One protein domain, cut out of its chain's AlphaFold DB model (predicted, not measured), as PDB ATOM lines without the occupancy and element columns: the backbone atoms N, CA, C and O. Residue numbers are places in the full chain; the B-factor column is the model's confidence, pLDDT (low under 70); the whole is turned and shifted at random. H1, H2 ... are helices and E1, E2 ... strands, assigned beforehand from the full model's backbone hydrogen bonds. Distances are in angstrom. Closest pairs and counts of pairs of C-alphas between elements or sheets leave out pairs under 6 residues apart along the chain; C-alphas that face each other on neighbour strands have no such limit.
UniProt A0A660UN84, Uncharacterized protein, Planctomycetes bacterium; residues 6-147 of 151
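Overview. This is residues 6 to 147 of the 151 residues of an uncharacterized protein of Planctomycetes bacterium (UniProt A0A660UN84). Little regular structure: a small antiparallel sheet, E1-E2-E3-E4, with E4 at one outer edge of the model and long loops, residues 10 to 34, 44 to 64 and 70 to 101, making much of the rest; H2 and H4 graze the sheet, H3 is near H4, and H1 is far out. The printed part has 142 residues, only 43 of them in four named helices and four named strands, class mixed. It is compact, radius of gyration of the C-alphas 14.5 A, spanning 40 by 40 by 26 A.

Arrangement. Along the chain, residues 6 to 9 are H1, 35 to 37 E1, 39 to 43 H2, 65 to 69 E2, 102 to 107 E3, 112 to 116 E4, 120 to 124 H3 and 137 to 146 H4. E2, E3 and E4 form a meander, antiparallel neighbours in a row. Within hydrogen-bond range are, for instance, N 36 and O 68, 3.0 A, and N 66 and O 106, 2.8 A. H2 and H4 only graze the sheet. Every O i to N i+4 pair is within range in H2, H3 and H4.

Along the chain. H1 begins at C-alpha 6 (163.429, 204.641, 169.423); H4 ends at C-alpha 146 (166.939, 189.374, 151.522).

Size, cuts and confidence. The printed part has no cut. E2 to E3 is a long link. pLDDT is under 70 at residues 26 to 30 and 127 to 134.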
ATOM      1  N   ALA A   6     163.391 203.199 169.195       79.56
ATOM      2  CA  ALA A   6     163.429 204.641 169.423       79.56
ATOM      3  C   ALA A   6     163.879 205.005 170.846       79.56
ATOM      4  O   ALA A   6     164.545 206.024 171.016       79.56
ATOM      5  N   SER A   7     163.567 204.170 171.844       83.81
ATOM      6  CA  SER A   7     164.013 204.359 173.232       83.81
ATOM      7  C   SER A   7     165.502 204.094 173.441       83.81
ATOM      8  O   SER A   7     166.049 204.537 174.436       83.81
ATOM      9  N   TYR A   8     166.151 203.358 172.535       85.38
ATOM     10  CA  TYR A   8     167.585 203.068 172.624       85.38
ATOM     11  C   TYR A   8     168.423 204.091 171.857       85.38
ATOM     12  O   TYR A   8     169.528 204.424 172.264       85.38
ATOM     13  N   VAL A   9     167.907 204.564 170.720       87.94
ATOM     14  CA  VAL A   9     168.624 205.490 169.833       87.94
ATOM     15  C   VAL A   9     168.409 206.947 170.246       87.94
ATOM     16  O   VAL A   9     169.268 207.786 169.988       87.94
ATOM     17  N   GLU A  10     167.246 207.261 170.829       86.25
ATOM     18  CA  GLU A  10     166.837 208.602 171.286       86.25
ATOM     19  C   GLU A  10     166.997 209.721 170.231       86.25
ATOM     20  O   GLU A  10     166.970 210.913 170.533       86.25
ATOM     21  N   SER A  11     167.116 209.357 168.951       86.12
ATOM     22  CA  SER A  11     167.309 210.283 167.839       86.12
ATOM     23  C   SER A  11     166.603 209.809 166.573       86.12
ATOM     24  O   SER A  11     166.657 208.631 166.227       86.12
ATOM     25  N   GLU A  12     165.979 210.741 165.845       81.19
ATOM     26  CA  GLU A  12     165.413 210.461 164.515       81.19
ATOM     27  C   GLU A  12     166.488 210.455 163.421       81.19
ATOM     28  O   GLU A  12     166.276 209.900 162.348       81.19
ATOM     29  N   LYS A  13     167.664 211.041 163.695       86.50
ATOM     30  CA  LYS A  13     168.726 211.239 162.700       86.50
ATOM     31  C   LYS A  13     169.208 209.938 162.047       86.50
ATOM     32  O   LYS A  13     169.366 209.953 160.833       86.50
ATOM     33  N   PRO A  14     169.405 208.819 162.774       86.94
ATOM     34  CA  PRO A  14     169.855 207.570 162.154       86.94
ATOM     35  C   PRO A  14     168.836 206.958 161.186       86.94
ATOM     36  O   PRO A  14     169.199 206.156 160.336       86.94
ATOM     37  N   TRP A  15     167.567 207.356 161.289       85.25
ATOM     38  CA  TRP A  15     166.477 206.857 160.456       85.25
ATOM     39  C   TRP A  15     166.277 207.671 159.174       85.25
ATOM     40  O   TRP A  15     165.437 207.303 158.351       85.25
ATOM     41  N   HIS A  16     167.031 208.758 158.999       88.25
ATOM     42  CA  HIS A  16     166.896 209.681 157.881       88.25
ATOM     43  C   HIS A  16     168.194 209.789 157.083       88.25
ATOM     44  O   HIS A  16     169.268 210.063 157.620       88.25
ATOM     45  N   CYS A  17     168.086 209.615 155.773       88.75
ATOM     46  CA  CYS A  17     169.167 209.899 154.849       88.75
ATOM     47  C   CYS A  17     169.230 211.414 154.580       88.75
ATOM     48  O   CYS A  17     168.236 211.988 154.149       88.75
ATOM     49  N   PRO A  18     170.380 212.096 154.740       88.38
ATOM     50  CA  PRO A  18     170.477 213.537 154.471       88.38
ATOM     51  C   PRO A  18     170.199 213.941 153.013       88.38
ATOM     52  O   PRO A  18     169.916 215.108 152.735       88.38
ATOM     53  N   ALA A  19     170.338 212.998 152.074       86.94
ATOM     54  CA  ALA A  19     170.031 213.208 150.661       86.94
ATOM     55  C   ALA A  19     168.534 213.042 150.358       86.94
ATOM     56  O   ALA A  19     168.058 213.556 149.344       86.94
ATOM     57  N   ASP A  20     167.794 212.375 151.245       85.94
ATOM     58  CA  ASP A  20     166.361 212.193 151.111       85.94
ATOM     59  C   ASP A  20     165.633 213.522 151.356       85.94
ATOM     60  O   ASP A  20     165.705 214.140 152.418       85.94
ATOM     61  N   ARG A  21     164.919 213.984 150.329       83.31
ATOM     62  CA  ARG A  21     164.118 215.216 150.360       83.31
ATOM     63  C   ARG A  21     162.621 214.931 150.324       83.31
ATOM     64  O   ARG A  21     161.840 215.874 150.189       83.31
ATOM     65  N   ASN A  22     162.216 213.672 150.451       79.00
ATOM     66  CA  ASN A  22     160.823 213.247 150.402       79.00
ATOM     67  C   ASN A  22     159.981 213.893 151.505       79.00
ATOM     68  O   ASN A  22     158.856 214.301 151.245       79.00
ATOM     69  N   TYR A  23     160.567 214.179 152.672       78.69
ATOM     70  CA  TYR A  23     159.923 214.956 153.742       78.69
ATOM     71  C   TYR A  23     159.448 216.365 153.329       78.69
ATOM     72  O   TYR A  23     158.671 216.981 154.055       78.69
ATOM     73  N   ARG A  24     159.929 216.906 152.199       80.88
ATOM     74  CA  ARG A  24     159.486 218.200 151.649       80.88
ATOM     75  C   ARG A  24     158.278 218.072 150.720       80.88
ATOM     76  O   ARG A  24     157.680 219.091 150.380       80.88
ATOM     77  N   ARG A  25     157.943 216.860 150.275       72.44
ATOM     78  CA  ARG A  25     156.770 216.591 149.437       72.44
ATOM     79  C   ARG A  25     155.536 216.552 150.339       72.44
ATOM     80  O   ARG A  25     155.553 215.897 151.377       72.44
ATOM     81  N   GLN A  26     154.484 217.282 149.967       60.03
ATOM     82  CA  GLN A  26     153.255 217.364 150.768       60.03
ATOM     83  C   GLN A  26     152.303 216.174 150.560       60.03
ATOM     84  O   GLN A  26     151.442 215.962 151.408       60.03
ATOM     85  N   VAL A  27     152.460 215.394 149.481       65.31
ATOM     86  CA  VAL A  27     151.603 214.243 149.130       65.31
ATOM     87  C   VAL A  27     152.392 213.147 148.389       65.31
ATOM     88  O   VAL A  27     153.463 213.417 147.843       65.31
ATOM     89  N   ASP A  28     151.864 211.917 148.437       62.25
ATOM     90  CA  ASP A  28     152.191 210.703 147.657       62.25
ATOM     91  C   ASP A  28     153.607 210.121 147.732       62.25
ATOM     92  O   ASP A  28     153.926 209.223 146.963       62.25
ATOM     93  N   ARG A  29     154.453 210.626 148.642       65.75
ATOM     94  CA  ARG A  29     155.739 210.035 149.091       65.75
ATOM     95  C   ARG A  29     156.417 210.872 150.174       65.75
ATOM     96  O   ARG A  29     157.632 210.986 150.210       65.75
ATOM     97  N   GLY A  30     155.634 211.552 151.012       63.22
ATOM     98  CA  GLY A  30     156.157 212.287 152.169       63.22
ATOM     99  C   GLY A  30     156.901 211.368 153.148       63.22
ATOM    100  O   GLY A  30     156.820 210.149 153.052       63.22
ATOM    101  N   GLY A  31     157.633 211.937 154.106       74.50
ATOM    102  CA  GLY A  31     158.192 211.168 155.225       74.50
ATOM    103  C   GLY A  31     159.630 211.527 155.580       74.50
ATOM    104  O   GLY A  31     160.442 211.850 154.722       74.50
ATOM    105  N   LYS A  32     159.944 211.490 156.882       77.25
ATOM    106  CA  LYS A  32     161.305 211.704 157.407       77.25
ATOM    107  C   LYS A  32     162.130 210.419 157.505       77.25
ATOM    108  O   LYS A  32     163.330 210.493 157.734       77.25
ATOM    109  N   ARG A  33     161.503 209.247 157.412       84.88
ATOM    110  CA  ARG A  33     162.209 207.967 157.505       84.88
ATOM    111  C   ARG A  33     162.616 207.533 156.106       84.88
ATOM    112  O   ARG A  33     161.751 207.427 155.251       84.88
ATOM    113  N   SER A  34     163.900 207.263 155.915       88.56
ATOM    114  CA  SER A  34     164.452 206.849 154.620       88.56
ATOM    115  C   SER A  34     164.773 205.357 154.571       88.56
ATOM    116  O   SER A  34     164.962 204.815 153.490       88.56
ATOM    117  N   TYR A  35     164.841 204.698 155.735       90.75
ATOM    118  CA  TYR A  35     165.224 203.294 155.860       90.75
ATOM    119  C   TYR A  35     164.080 202.433 156.398       90.75
ATOM    120  O   TYR A  35     163.355 202.842 157.312       90.75
ATOM    121  N   SER A  36     163.968 201.207 155.895       90.56
ATOM    122  CA  SER A  36     163.104 200.163 156.455       90.56
ATOM    123  C   SER A  36     163.895 198.910 156.789       90.56
ATOM    124  O   SER A  36     164.948 198.649 156.207       90.56
ATOM    125  N   ILE A  37     163.355 198.136 157.733       92.88
ATOM    126  CA  ILE A  37     163.818 196.777 158.013       92.88
ATOM    127  C   ILE A  37     163.194 195.825 156.988       92.88
ATOM    128  O   ILE A  37     162.056 196.049 156.581       92.88
ATOM    129  N   THR A  38     163.895 194.774 156.568       94.81
ATOM    130  CA  THR A  38     163.336 193.743 155.669       94.81
ATOM    131  C   THR A  38     162.294 192.857 156.363       94.81
ATOM    132  O   THR A  38     162.465 192.502 157.531       94.81
ATOM    133  N   GLY A  39     161.277 192.392 155.636       94.31
ATOM    134  CA  GLY A  39     160.198 191.566 156.195       94.31
ATOM    135  C   GLY A  39     160.631 190.275 156.893       94.31
ATOM    136  O   GLY A  39     160.029 189.922 157.909       94.31
ATOM    137  N   LEU A  40     161.673 189.601 156.387       95.31
ATOM    138  CA  LEU A  40     162.202 188.342 156.942       95.31
ATOM    139  C   LEU A  40     163.156 188.528 158.135       95.31
ATOM    140  O   LEU A  40     163.507 187.552 158.791       95.31
ATOM    141  N   MET A  41     163.546 189.763 158.457       94.06
ATOM    142  CA  MET A  41     164.265 190.094 159.697       94.06
ATOM    143  C   MET A  41     163.270 190.418 160.823       94.06
ATOM    144  O   MET A  41     163.426 191.405 161.539       94.06
ATOM    145  N   HIS A  42     162.197 189.624 160.920       90.81
ATOM    146  CA  HIS A  42     161.079 189.825 161.846       90.81
ATOM    147  C   HIS A  42     160.373 191.193 161.702       90.81
ATOM    148  O   HIS A  42     159.919 191.794 162.676       90.81
ATOM    149  N   GLY A  43     160.290 191.701 160.466       88.44
ATOM    150  CA  GLY A  43     159.643 192.980 160.152       88.44
ATOM    151  C   GLY A  43     158.129 192.869 159.961       88.44
ATOM    152  O   GLY A  43     157.382 193.692 160.482       88.44
ATOM    153  N   GLU A  44     157.672 191.852 159.219       90.31
ATOM    154  CA  GLU A  44     156.239 191.661 158.907       90.31
ATOM    155  C   GLU A  44     155.883 190.236 158.439       90.31
ATOM    156  O   GLU A  44     154.727 189.930 158.151       90.31
ATOM    157  N   ARG A  45     156.860 189.323 158.357       85.06
ATOM    158  CA  ARG A  45     156.655 187.956 157.848       85.06
ATOM    159  C   ARG A  45     156.938 186.873 158.904       85.06
ATOM    160  O   ARG A  45     157.617 185.908 158.580       85.06
ATOM    161  N   PRO A  46     156.389 186.953 160.135       86.31
ATOM    162  CA  PRO A  46     156.746 186.031 161.222       86.31
ATOM    163  C   PRO A  46     156.374 184.564 160.946       86.31
ATOM    164  O   PRO A  46     156.967 183.656 161.511       86.31
ATOM    165  N   ASN A  47     155.401 184.314 160.062       91.19
ATOM    166  CA  ASN A  47     154.984 182.958 159.682       91.19
ATOM    167  C   ASN A  47     155.786 182.380 158.503       91.19
ATOM    168  O   ASN A  47     155.556 181.238 158.105       91.19
ATOM    169  N   ASP A  48     156.675 183.170 157.897       92.94
ATOM    170  CA  ASP A  48     157.521 182.699 156.810       92.94
ATOM    171  C   ASP A  48     158.641 181.807 157.384       92.94
ATOM    172  O   ASP A  48     159.345 182.231 158.300       92.94
ATOM    173  N   PRO A  49     158.856 180.584 156.863       91.44
ATOM    174  CA  PRO A  49     159.885 179.676 157.375       91.44
ATOM    175  C   PRO A  49     161.324 180.193 157.211       91.44
ATOM    176  O   PRO A  49     162.244 179.579 157.748       91.44
ATOM    177  N   LYS A  50     161.533 181.257 156.428       93.31
ATOM    178  CA  LYS A  50     162.809 181.955 156.254       93.31
ATOM    179  C   LYS A  50     162.968 183.167 157.162       93.31
ATOM    180  O   LYS A  50     164.061 183.735 157.186       93.31
ATOM    181  N   CYS A  51     161.911 183.566 157.867       94.44
ATOM    182  CA  CYS A  51     161.988 184.616 158.865       94.44
ATOM    183  C   CYS A  51     162.885 184.165 160.021       94.44
ATOM    184  O   CYS A  51     162.861 182.999 160.417       94.44
ATOM    185  N   VAL A  52     163.692 185.088 160.532       94.56
ATOM    186  CA  VAL A  52     164.559 184.858 161.693       94.56
ATOM    187  C   VAL A  52     164.090 185.700 162.869       94.56
ATOM    188  O   VAL A  52     163.769 186.873 162.695       94.56
ATOM    189  N   ASP A  53     164.110 185.120 164.065       90.56
ATOM    190  CA  ASP A  53     163.770 185.810 165.314       90.56
ATOM    191  C   ASP A  53     165.032 186.153 166.110       90.56
ATOM    192  O   ASP A  53     165.077 187.119 166.875       90.56
ATOM    193  N   LYS A  54     166.083 185.339 165.951       91.50
ATOM    194  CA  LYS A  54     167.341 185.464 166.689       91.50
ATOM    195  C   LYS A  54     168.504 185.685 165.741       91.50
ATOM    196  O   LYS A  54     168.622 185.039 164.706       91.50
ATOM    197  N   MET A  55     169.463 186.495 166.183       90.62
ATOM    198  CA  MET A  55     170.707 186.746 165.444       90.62
ATOM    199  C   MET A  55     171.437 185.448 165.047       90.62
ATOM    200  O   MET A  55     171.967 185.344 163.949       90.62
ATOM    201  N   GLY A  56     171.423 184.429 165.917       92.94
ATOM    202  CA  GLY A  56     172.060 183.130 165.656       92.94
ATOM    203  C   GLY A  56     171.388 182.274 164.574       92.94
ATOM    204  O   GLY A  56     171.953 181.258 164.177       92.94
ATOM    205  N   GLU A  57     170.200 182.654 164.102       94.38
ATOM    206  CA  GLU A  57     169.485 181.974 163.014       94.38
ATOM    207  C   GLU A  57     169.863 182.540 161.637       94.38
ATOM    208  O   GLU A  57     169.620 181.893 160.615       94.38
ATOM    209  N   ILE A  58     170.491 183.722 161.607       95.88
ATOM    210  CA  ILE A  58     170.913 184.396 160.380       95.88
ATOM    211  C   ILE A  58     172.121 183.679 159.792       95.88
ATOM    212  O   ILE A  58     173.171 183.515 160.417       95.88
ATOM    213  N   VAL A  59     171.990 183.282 158.534       95.12
ATOM    214  CA  VAL A  59     173.039 182.590 157.796       95.12
ATOM    215  C   VAL A  59     173.814 183.616 156.992       95.12
ATOM    216  O   VAL A  59     173.223 184.417 156.270       95.12
ATOM    217  N   THR A  60     175.148 183.571 157.079       95.75
ATOM    218  CA  THR A  60     176.053 184.521 156.400       95.75
ATOM    219  C   THR A  60     175.695 185.989 156.705       95.75
ATOM    220  O   THR A  60     175.376 186.738 155.786       95.75
ATOM    221  N   PRO A  61     175.717 186.421 157.983       96.06
ATOM    222  CA  PRO A  61     175.204 187.734 158.400       96.06
ATOM    223  C   PRO A  61     175.854 188.917 157.664       96.06
ATOM    224  O   PRO A  61     175.174 189.894 157.367       96.06
ATOM    225  N   ALA A  62     177.122 188.781 157.270       96.62
ATOM    226  CA  ALA A  62     177.857 189.779 156.494       96.62
ATOM    227  C   ALA A  62     177.298 190.051 155.083       96.62
ATOM    228  O   ALA A  62     177.789 190.936 154.403       96.62
ATOM    229  N   ILE A  63     176.301 189.304 154.602       96.50
ATOM    230  CA  ILE A  63     175.638 189.599 153.319       96.50
ATOM    231  C   ILE A  63     174.118 189.702 153.455       96.50
ATOM    232  O   ILE A  63     173.421 189.780 152.450       96.50
ATOM    233  N   LYS A  64     173.562 189.650 154.671       97.06
ATOM    234  CA  LYS A  64     172.107 189.729 154.860       97.06
ATOM    235  C   LYS A  64     171.687 191.136 155.206       97.06
ATOM    236  O   LYS A  64     172.179 191.712 156.173       97.06
ATOM    237  N   ILE A  65     170.777 191.669 154.402       97.00
ATOM    238  CA  ILE A  65     170.282 193.033 154.547       97.00
ATOM    239  C   ILE A  65     169.374 193.086 155.768       97.00
ATOM    240  O   ILE A  65     168.464 192.274 155.912       97.00
ATOM    241  N   VAL A  66     169.620 194.063 156.635       95.25
ATOM    242  CA  VAL A  66     168.701 194.436 157.712       95.25
ATOM    243  C   VAL A  66     168.025 195.743 157.360       95.25
ATOM    244  O   VAL A  66     166.805 195.804 157.411       95.25
ATOM    245  N   PHE A  67     168.797 196.760 156.969       94.31
ATOM    246  CA  PHE A  67     168.294 198.093 156.641       94.31
ATOM    247  C   PHE A  67     168.570 198.429 155.183       94.31
ATOM    248  O   PHE A  67     169.674 198.204 154.688       94.31
ATOM    249  N   LEU A  68     167.597 199.032 154.511       94.06
ATOM    250  CA  LEU A  68     167.767 199.526 153.149       94.06
ATOM    251  C   LEU A  68     166.959 200.798 152.916       94.06
ATOM    252  O   LEU A  68     165.964 201.043 153.602       94.06
ATOM    253  N   GLU A  69     167.409 201.604 151.957       91.75
ATOM    254  CA  GLU A  69     166.712 202.822 151.553       91.75
ATOM    255  C   GLU A  69     165.483 202.490 150.708       91.75
ATOM    256  O   GLU A  69     165.580 201.896 149.631       91.75
ATOM    257  N   ASN A  70     164.319 202.918 151.178       88.50
ATOM    258  CA  ASN A  70     163.069 202.767 150.453       88.50
ATOM    259  C   ASN A  70     162.221 204.029 150.588       88.50
ATOM    260  O   ASN A  70     162.450 204.882 151.448       88.50
ATOM    261  N   THR A  71     161.226 204.137 149.724       82.12
ATOM    262  CA  THR A  71     160.210 205.181 149.800       82.12
ATOM    263  C   THR A  71     158.838 204.534 149.729       82.12
ATOM    264  O   THR A  71     158.720 203.360 149.395       82.12
ATOM    265  N   ASP A  72     157.809 205.288 150.076       78.12
ATOM    266  CA  ASP A  72     156.474 204.743 150.254       78.12
ATOM    267  C   ASP A  72     155.433 205.773 149.820       78.12
ATOM    268  O   ASP A  72     155.469 206.920 150.271       78.12
ATOM    269  N   ASP A  73     154.530 205.385 148.921       74.62
ATOM    270  CA  ASP A  73     153.457 206.240 148.400       74.62
ATOM    271  C   ASP A  73     152.402 206.613 149.439       74.62
ATOM    272  O   ASP A  73     151.705 207.617 149.293       74.62
ATOM    273  N   ARG A  74     152.376 205.915 150.575       76.06
ATOM    274  CA  ARG A  74     151.479 206.186 151.706       76.06
ATOM    275  C   ARG A  74     151.937 207.375 152.561       76.06
ATOM    276  O   ARG A  74     151.336 207.667 153.596       76.06
ATOM    277  N   GLY A  75     152.991 208.083 152.147       73.06
ATOM    278  CA  GLY A  75     153.445 209.330 152.771       73.06
ATOM    279  C   GLY A  75     154.354 209.158 153.991       73.06
ATOM    280  O   GLY A  75     154.638 210.137 154.685       73.06
ATOM    281  N   TRP A  76     154.783 207.929 154.265       76.69
ATOM    282  CA  TRP A  76     155.860 207.545 155.176       76.69
ATOM    283  C   TRP A  76     156.114 206.050 154.998       76.69
ATOM    284  O   TRP A  76     155.209 205.330 154.596       76.69
ATOM    285  N   ASN A  77     157.311 205.566 155.322       80.62
ATOM    286  CA  ASN A  77     157.618 204.142 155.207       80.62
ATOM    287  C   ASN A  77     156.796 203.371 156.259       80.62
ATOM    288  O   ASN A  77     157.064 203.462 157.463       80.62
ATOM    289  N   ILE A  78     155.770 202.643 155.823       79.81
ATOM    290  CA  ILE A  78     154.905 201.847 156.701       79.81
ATOM    291  C   ILE A  78     155.396 200.405 156.702       79.81
ATOM    292  O   ILE A  78     155.731 199.859 155.660       79.81
ATOM    293  N   GLY A  79     155.430 199.789 157.886       85.19
ATOM    294  CA  GLY A  79     155.821 198.387 158.023       85.19
ATOM    295  C   GLY A  79     157.289 198.142 157.680       85.19
ATOM    296  O   GLY A  79     158.169 198.945 158.029       85.19
ATOM    297  N   SER A  80     157.526 197.008 157.029       90.06
ATOM    298  CA  SER A  80     158.841 196.536 156.581       90.06
ATOM    299  C   SER A  80     158.949 196.567 155.056       90.06
ATOM    300  O   SER A  80     157.944 196.699 154.374       90.06
ATOM    301  N   TRP A  81     160.163 196.451 154.519       92.62
ATOM    302  CA  TRP A  81     160.370 196.314 153.078       92.62
ATOM    303  C   TRP A  81     160.249 194.848 152.653       92.62
ATOM    304  O   TRP A  81     160.909 193.974 153.233       92.62
ATOM    305  N   ILE A  82     159.427 194.583 151.642       91.75
ATOM    306  CA  ILE A  82     159.013 193.251 151.211       91.75
ATOM    307  C   ILE A  82     159.387 192.984 149.752       91.75
ATOM    308  O   ILE A  82     159.143 193.783 148.844       91.75
ATOM    309  N   MET A  83     159.852 191.757 149.509       91.38
ATOM    310  CA  MET A  83     159.928 191.170 148.176       91.38
ATOM    311  C   MET A  83     159.430 189.724 148.138       91.38
ATOM    312  O   MET A  83     159.464 189.006 149.141       91.38
ATOM    313  N   ASN A  84     159.012 189.293 146.952       90.69
ATOM    314  CA  ASN A  84     158.927 187.888 146.584       90.69
ATOM    315  C   ASN A  84     160.340 187.361 146.306       90.69
ATOM    316  O   ASN A  84     161.133 188.009 145.623       90.69
ATOM    317  N   TYR A  85     160.635 186.164 146.801       90.38
ATOM    318  CA  TYR A  85     161.911 185.476 146.618       90.38
ATOM    319  C   TYR A  85     161.667 184.040 146.126       90.38
ATOM    320  O   TYR A  85     160.543 183.537 146.184       90.38
ATOM    321  N   GLY A  86     162.710 183.363 145.640       86.19
ATOM    322  CA  GLY A  86     162.620 181.989 145.130       86.19
ATOM    323  C   GLY A  86     162.809 181.914 143.617       86.19
ATOM    324  O   GLY A  86     163.714 182.544 143.087       86.19
ATOM    325  N   SER A  87     161.988 181.124 142.917       84.44
ATOM    326  CA  SER A  87     162.167 180.854 141.480       84.44
ATOM    327  C   SER A  87     161.844 182.039 140.564       84.44
ATOM    328  O   SER A  87     162.321 182.075 139.435       84.44
ATOM    329  N   SER A  88     161.039 182.989 141.042       87.25
ATOM    330  CA  SER A  88     160.644 184.189 140.297       87.25
ATOM    331  C   SER A  88     160.670 185.403 141.230       87.25
ATOM    332  O   SER A  88     159.606 185.864 141.652       87.25
ATOM    333  N   PRO A  89     161.861 185.877 141.639       89.44
ATOM    334  CA  PRO A  89     161.967 186.971 142.589       89.44
ATOM    335  C   PRO A  89     161.490 188.290 141.973       89.44
ATOM    336  O   PRO A  89     161.674 188.545 140.783       89.44
ATOM    337  N   SER A  90     160.876 189.127 142.804       88.44
ATOM    338  CA  SER A  90     160.428 190.479 142.459       88.44
ATOM    339  C   SER A  90     160.197 191.270 143.738       88.44
ATOM    340  O   SER A  90     159.638 190.733 144.695       88.44
ATOM    341  N   TRP A  91     160.610 192.535 143.797       86.50
ATOM    342  CA  TRP A  91     160.252 193.360 144.948       86.50
ATOM    343  C   TRP A  91     158.826 193.886 144.859       86.50
ATOM    344  O   TRP A  91     158.318 194.158 143.773       86.50
ATOM    345  N   ILE A  92     158.175 193.963 146.020       86.06
ATOM    346  CA  ILE A  92     156.818 194.493 146.166       86.06
ATOM    347  C   ILE A  92     156.912 195.975 146.502       86.06
ATOM    348  O   ILE A  92     156.247 196.793 145.872       86.06
ATOM    349  N   ASP A  93     157.776 196.307 147.461       85.75
ATOM    350  CA  ASP A  93     157.994 197.683 147.880       85.75
ATOM    351  C   ASP A  93     159.103 198.341 147.049       85.75
ATOM    352  O   ASP A  93     160.141 197.721 146.785       85.75
ATOM    353  N   PRO A  94     158.938 199.613 146.661       82.94
ATOM    354  CA  PRO A  94     159.910 200.290 145.822       82.94
ATOM    355  C   PRO A  94     161.183 200.641 146.593       82.94
ATOM    356  O   PRO A  94     161.159 200.955 147.786       82.94
ATOM    357  N   LEU A  95     162.312 200.632 145.890       87.12
ATOM    358  CA  LEU A  95     163.589 201.102 146.418       87.12
ATOM    359  C   LEU A  95     163.728 202.613 146.258       87.12
ATOM    360  O   LEU A  95     163.187 203.223 145.331       87.12
ATOM    361  N   ALA A  96     164.515 203.217 147.143       86.31
ATOM    362  CA  ALA A  96     164.929 204.599 146.997       86.31
ATOM    363  C   ALA A  96     166.415 204.681 146.639       86.31
ATOM    364  O   ALA A  96     167.286 204.212 147.373       86.31
ATOM    365  N   ILE A  97     166.701 205.305 145.497       86.19
ATOM    366  CA  ILE A  97     168.047 205.442 144.938       86.19
ATOM    367  C   ILE A  97     168.483 206.900 145.080       86.19
ATOM    368  O   ILE A  97     168.439 207.691 144.139       86.19
ATOM    369  N   PHE A  98     168.854 207.293 146.298       80.25
ATOM    370  CA  PHE A  98     169.141 208.695 146.612       80.25
ATOM    371  C   PHE A  98     170.543 209.163 146.178       80.25
ATOM    372  O   PHE A  98     170.814 210.365 146.200       80.25
ATOM    373  N   HIS A  99     171.445 208.252 145.780       86.69
ATOM    374  CA  HIS A  99     172.889 208.539 145.696       86.69
ATOM    375  C   HIS A  99     173.533 208.248 144.330       86.69
ATOM    376  O   HIS A  99     174.583 207.606 144.284       86.69
ATOM    377  N   ASN A 100     172.965 208.756 143.229       86.38
ATOM    378  CA  ASN A 100     173.455 208.536 141.850       86.38
ATOM    379  C   ASN A 100     173.559 207.037 141.509       86.38
ATOM    380  O   ASN A 100     174.653 206.465 141.514       86.38
ATOM    381  N   ASP A 101     172.411 206.410 141.250       90.25
ATOM    382  CA  ASP A 101     172.265 204.972 140.969       90.25
ATOM    383  C   ASP A 101     172.705 204.064 142.130       90.25
ATOM    384  O   ASP A 101     173.040 202.895 141.941       90.25
ATOM    385  N   ARG A 102     172.758 204.605 143.352       91.69
ATOM    386  CA  ARG A 102     173.177 203.875 144.551       91.69
ATOM    387  C   ARG A 102     172.216 204.065 145.708       91.69
ATOM    388  O   ARG A 102     171.609 205.132 145.847       91.69
ATOM    389  N   SER A 103     172.209 203.063 146.577       92.00
ATOM    390  CA  SER A 103     171.551 203.100 147.879       92.00
ATOM    391  C   SER A 103     172.527 202.718 148.990       92.00
ATOM    392  O   SER A 103     173.502 201.998 148.760       92.00
ATOM    393  N   THR A 104     172.273 203.210 150.196       94.00
ATOM    394  CA  THR A 104     172.974 202.776 151.410       94.00
ATOM    395  C   THR A 104     172.253 201.570 152.007       94.00
ATOM    396  O   THR A 104     171.047 201.622 152.246       94.00
ATOM    397  N   ILE A 105     172.990 200.490 152.247       95.38
ATOM    398  CA  ILE A 105     172.469 199.218 152.754       95.38
ATOM    399  C   ILE A 105     173.205 198.869 154.047       95.38
ATOM    400  O   ILE A 105     174.426 198.984 154.103       95.38
ATOM    401  N   GLY A 106     172.462 198.474 155.082       96.56
ATOM    402  CA  GLY A 106     172.987 198.007 156.364       96.56
ATOM    403  C   GLY A 106     172.784 196.505 156.530       96.56
ATOM    404  O   GLY A 106     171.681 195.998 156.305       96.56
ATOM    405  N   PHE A 107     173.834 195.806 156.950       97.19
ATOM    406  CA  PHE A 107     173.890 194.346 157.014       97.19
ATOM    407  C   PHE A 107     173.814 193.812 158.447       97.19
ATOM    408  O   PHE A 107     173.982 194.545 159.424       97.19
ATOM    409  N   ALA A 108     173.542 192.513 158.579       96.69
ATOM    410  CA  ALA A 108     173.263 191.870 159.862       96.69
ATOM    411  C   ALA A 108     174.477 191.739 160.797       96.69
ATOM    412  O   ALA A 108     174.299 191.587 162.002       96.69
ATOM    413  N   ASP A 109     175.703 191.823 160.286       96.12
ATOM    414  CA  ASP A 109     176.926 191.903 161.102       96.12
ATOM    415  C   ASP A 109     177.254 193.340 161.572       96.12
ATOM    416  O   ASP A 109     178.221 193.544 162.305       96.12
ATOM    417  N   GLY A 110     176.446 194.330 161.174       94.56
ATOM    418  CA  GLY A 110     176.538 195.721 161.612       94.56
ATOM    419  C   GLY A 110     177.304 196.661 160.680       94.56
ATOM    420  O   GLY A 110     177.369 197.855 160.981       94.56
ATOM    421  N   HIS A 111     177.867 196.184 159.564       97.12
ATOM    422  CA  HIS A 111     178.469 197.086 158.578       97.12
ATOM    423  C   HIS A 111     177.414 197.689 157.635       97.12
ATOM    424  O   HIS A 111     176.254 197.268 157.593       97.12
ATOM    425  N   ALA A 112     177.820 198.711 156.882       95.69
ATOM    426  CA  ALA A 112     176.997 199.331 155.855       95.69
ATOM    427  C   ALA A 112     177.817 199.626 154.598       95.69
ATOM    428  O   ALA A 112     178.993 199.988 154.686       95.69
ATOM    429  N   GLU A 113     177.180 199.531 153.436       95.56
ATOM    430  CA  GLU A 113     177.809 199.758 152.135       95.56
ATOM    431  C   GLU A 113     176.942 200.632 151.232       95.56
ATOM    432  O   GLU A 113     175.726 200.740 151.395       95.56
ATOM    433  N   LYS A 114     177.583 201.246 150.231       94.56
ATOM    434  CA  LYS A 114     176.881 201.856 149.101       94.56
ATOM    435  C   LYS A 114     176.790 200.836 147.979       94.56
ATOM    436  O   LYS A 114     177.778 200.602 147.285       94.56
ATOM    437  N   HIS A 115     175.606 200.282 147.779       94.88
ATOM    438  CA  HIS A 115     175.340 199.375 146.676       94.88
ATOM    439  C   HIS A 115     174.987 200.167 145.417       94.88
ATOM    440  O   HIS A 115     174.229 201.135 145.491       94.88
ATOM    441  N   ARG A 116     175.550 199.782 144.267       94.88
ATOM    442  CA  ARG A 116     175.244 200.384 142.965       94.88
ATOM    443  C   ARG A 116     174.295 199.479 142.194       94.88
ATOM    444  O   ARG A 116     174.684 198.369 141.852       94.88
ATOM    445  N   TRP A 117     173.141 200.025 141.844       92.88
ATOM    446  CA  TRP A 117     172.165 199.397 140.965       92.88
ATOM    447  C   TRP A 117     172.642 199.463 139.514       92.88
ATOM    448  O   TRP A 117     173.246 200.454 139.085       92.88
ATOM    449  N   LEU A 118     172.441 198.378 138.776       93.00
ATOM    450  CA  LEU A 118     173.002 198.182 137.442       93.00
ATOM    451  C   LEU A 118     171.936 198.094 136.357       93.00
ATOM    452  O   LEU A 118     172.255 198.322 135.184       93.00
ATOM    453  N   ASP A 119     170.711 197.727 136.712       90.94
ATOM    454  CA  ASP A 119     169.639 197.523 135.755       90.94
ATOM    455  C   ASP A 119     168.874 198.831 135.525       90.94
ATOM    456  O   ASP A 119     168.468 199.534 136.451       90.94
ATOM    457  N   GLY A 120     168.682 199.180 134.250       88.25
ATOM    458  CA  GLY A 120     168.044 200.442 133.869       88.25
ATOM    459  C   GLY A 120     166.605 200.562 134.375       88.25
ATOM    460  O   GLY A 120     166.173 201.658 134.722       88.25
ATOM    461  N   ASP A 121     165.887 199.438 134.470       86.00
ATOM    462  CA  ASP A 121     164.537 199.396 135.040       86.00
ATOM    463  C   ASP A 121     164.546 199.704 136.539       86.00
ATOM    464  O   ASP A 121     163.712 200.479 136.989       86.00
ATOM    465  N   THR A 122     165.520 199.186 137.289       87.88
ATOM    466  CA  THR A 122     165.705 199.497 138.714       87.88
ATOM    467  C   THR A 122     166.004 200.974 138.933       87.88
ATOM    468  O   THR A 122     165.404 201.604 139.800       87.88
ATOM    469  N   ILE A 123     166.897 201.550 138.126       87.31
ATOM    470  CA  ILE A 123     167.244 202.975 138.214       87.31
ATOM    471  C   ILE A 123     166.040 203.854 137.855       87.31
ATOM    472  O   ILE A 123     165.800 204.874 138.495       87.31
ATOM    473  N   ARG A 124     165.257 203.460 136.845       82.50
ATOM    474  CA  ARG A 124     164.048 204.181 136.426       82.50
ATOM    475  C   ARG A 124     162.911 204.068 137.442       82.50
ATOM    476  O   ARG A 124     162.166 205.028 137.612       82.50
ATOM    477  N   ASP A 125     162.803 202.932 138.123       78.31
ATOM    478  CA  ASP A 125     161.857 202.709 139.217       78.31
ATOM    479  C   ASP A 125     162.317 203.337 140.544       78.31
ATOM    480  O   ASP A 125     161.667 203.157 141.567       78.31
ATOM    481  N   ALA A 126     163.414 204.107 140.564       76.12
ATOM    482  CA  ALA A 126     163.850 204.833 141.750       76.12
ATOM    483  C   ALA A 126     162.707 205.692 142.301       76.12
ATOM    484  O   ALA A 126     162.362 206.740 141.756       76.12
ATOM    485  N   GLY A 127     162.138 205.251 143.417       68.44
ATOM    486  CA  GLY A 127     160.995 205.899 144.022       68.44
ATOM    487  C   GLY A 127     159.674 205.136 143.917       68.44
ATOM    488  O   GLY A 127     158.800 205.442 144.710       68.44
ATOM    489  N   GLY A 128     159.511 204.157 143.021       67.44
ATOM    490  CA  GLY A 128     158.257 203.420 142.799       67.44
ATOM    491  C   GLY A 128     157.299 204.072 141.803       67.44
ATOM    492  O   GLY A 128     156.097 203.823 141.841       67.44
ATOM    493  N   ASP A 129     157.787 204.994 140.972       59.78
ATOM    494  CA  ASP A 129     156.991 205.668 139.933       59.78
ATOM    495  C   ASP A 129     156.735 204.774 138.700       59.78
ATOM    496  O   ASP A 129     156.012 205.174 137.787       59.78
ATOM    497  N   SER A 130     157.324 203.571 138.653       55.72
ATOM    498  CA  SER A 130     157.267 202.644 137.519       55.72
ATOM    499  C   SER A 130     156.739 201.267 137.945       55.72
ATOM    500  O   SER A 130     156.509 200.999 139.120       55.72
ATOM    501  N   GLN A 131     156.491 200.370 136.983       58.59
ATOM    502  CA  GLN A 131     156.241 198.965 137.325       58.59
ATOM    503  C   GLN A 131     157.481 198.372 138.001       58.59
ATOM    504  O   GLN A 131     158.598 198.686 137.583       58.59
ATOM    505  N   ALA A 132     157.269 197.489 138.988       60.12
ATOM    506  CA  ALA A 132     158.341 196.719 139.613       60.12
ATOM    507  C   ALA A 132     159.270 196.147 138.522       60.12
ATOM    508  O   ALA A 132     158.770 195.626 137.515       60.12
ATOM    509  N   PRO A 133     160.598 196.271 138.671       67.94
ATOM    510  CA  PRO A 133     161.527 195.932 137.616       67.94
ATOM    511  C   PRO A 133     161.386 194.475 137.216       67.94
ATOM    512  O   PRO A 133     161.088 193.587 138.022       67.94
ATOM    513  N   SER A 134     161.624 194.254 135.928       66.69
ATOM    514  CA  SER A 134     161.717 192.920 135.363       66.69
ATOM    515  C   SER A 134     162.816 192.111 136.066       66.69
ATOM    516  O   SER A 134     163.744 192.669 136.655       66.69
ATOM    517  N   LEU A 135     162.701 190.779 136.029       74.56
ATOM    518  CA  LEU A 135     163.718 189.892 136.591       74.56
ATOM    519  C   LEU A 135     165.092 190.239 135.993       74.56
ATOM    520  O   LEU A 135     165.318 190.061 134.796       74.56
ATOM    521  N   GLY A 136     165.993 190.724 136.844       86.00
ATOM    522  CA  GLY A 136     167.303 191.246 136.467       86.00
ATOM    523  C   GLY A 136     168.370 190.940 137.516       86.00
ATOM    524  O   GLY A 136     168.117 190.257 138.513       86.00
ATOM    525  N   ARG A 137     169.580 191.449 137.292       92.06
ATOM    526  CA  ARG A 137     170.726 191.286 138.198       92.06
ATOM    527  C   ARG A 137     170.446 191.913 139.557       92.06
ATOM    528  O   ARG A 137     170.773 191.304 140.569       92.06
ATOM    529  N   ASP A 138     169.807 193.077 139.574       93.19
ATOM    530  CA  ASP A 138     169.522 193.816 140.806       93.19
ATOM    531  C   ASP A 138     168.458 193.099 141.652       93.19
ATOM    532  O   ASP A 138     168.609 192.946 142.865       93.19
ATOM    533  N   VAL A 139     167.411 192.575 141.004       92.06
ATOM    534  CA  VAL A 139     166.352 191.795 141.665       92.06
ATOM    535  C   VAL A 139     166.899 190.472 142.209       92.06
ATOM    536  O   VAL A 139     166.578 190.090 143.337       92.06
ATOM    537  N   GLN A 140     167.751 189.783 141.443       92.00
ATOM    538  CA  GLN A 140     168.390 188.548 141.901       92.00
ATOM    539  C   GLN A 140     169.329 188.812 143.080       92.00
ATOM    540  O   GLN A 140     169.254 188.111 144.088       92.00
ATOM    541  N   TRP A 141     170.162 189.852 142.986       94.06
ATOM    542  CA  TRP A 141     171.046 190.258 144.072       94.06
ATOM    543  C   TRP A 141     170.241 190.547 145.339       94.06
ATOM    544  O   TRP A 141     170.537 189.979 146.389       94.06
ATOM    545  N   MET A 142     169.158 191.325 145.238       93.88
ATOM    546  CA  MET A 142     168.272 191.571 146.374       93.88
ATOM    547  C   MET A 142     167.702 190.276 146.952       93.88
ATOM    548  O   MET A 142     167.751 190.093 148.164       93.88
ATOM    549  N   SER A 143     167.239 189.344 146.115       93.38
ATOM    550  CA  SER A 143     166.704 188.056 146.580       93.38
ATOM    551  C   SER A 143     167.736 187.255 147.381       93.38
ATOM    552  O   SER A 143     167.411 186.707 148.436       93.38
ATOM    553  N   ASP A 144     168.985 187.210 146.916       93.00
ATOM    554  CA  ASP A 144     170.063 186.464 147.576       93.00
ATOM    555  C   ASP A 144     170.429 187.062 148.947       93.00
ATOM    556  O   ASP A 144     170.824 186.337 149.869       93.00
ATOM    557  N   HIS A 145     170.267 188.378 149.106       95.81
ATOM    558  CA  HIS A 145     170.622 189.116 150.321       95.81
ATOM    559  C   HIS A 145     169.424 189.330 151.270       95.81
ATOM    560  O   HIS A 145     169.625 189.557 152.464       95.81
ATOM    561  N   TYR A 146     168.188 189.201 150.771       95.56
ATOM    562  CA  TYR A 146     166.939 189.374 151.522       95.56
ATOM    563  C   TYR A 146     166.593 188.179 152.412       95.56
ATOM    564  O   TYR A 146     166.009 188.376 153.469       95.56
ATOM    565  N   VAL A 147     166.930 186.948 152.003       95.62
ATOM    566  CA  VAL A 147     166.558 185.712 152.718       95.62
ATOM    567  C   VAL A 147     167.605 185.375 153.795       95.62
ATOM    568  O   VAL A 147     168.706 184.941 153.440       95.62
TER     569      VAL A 147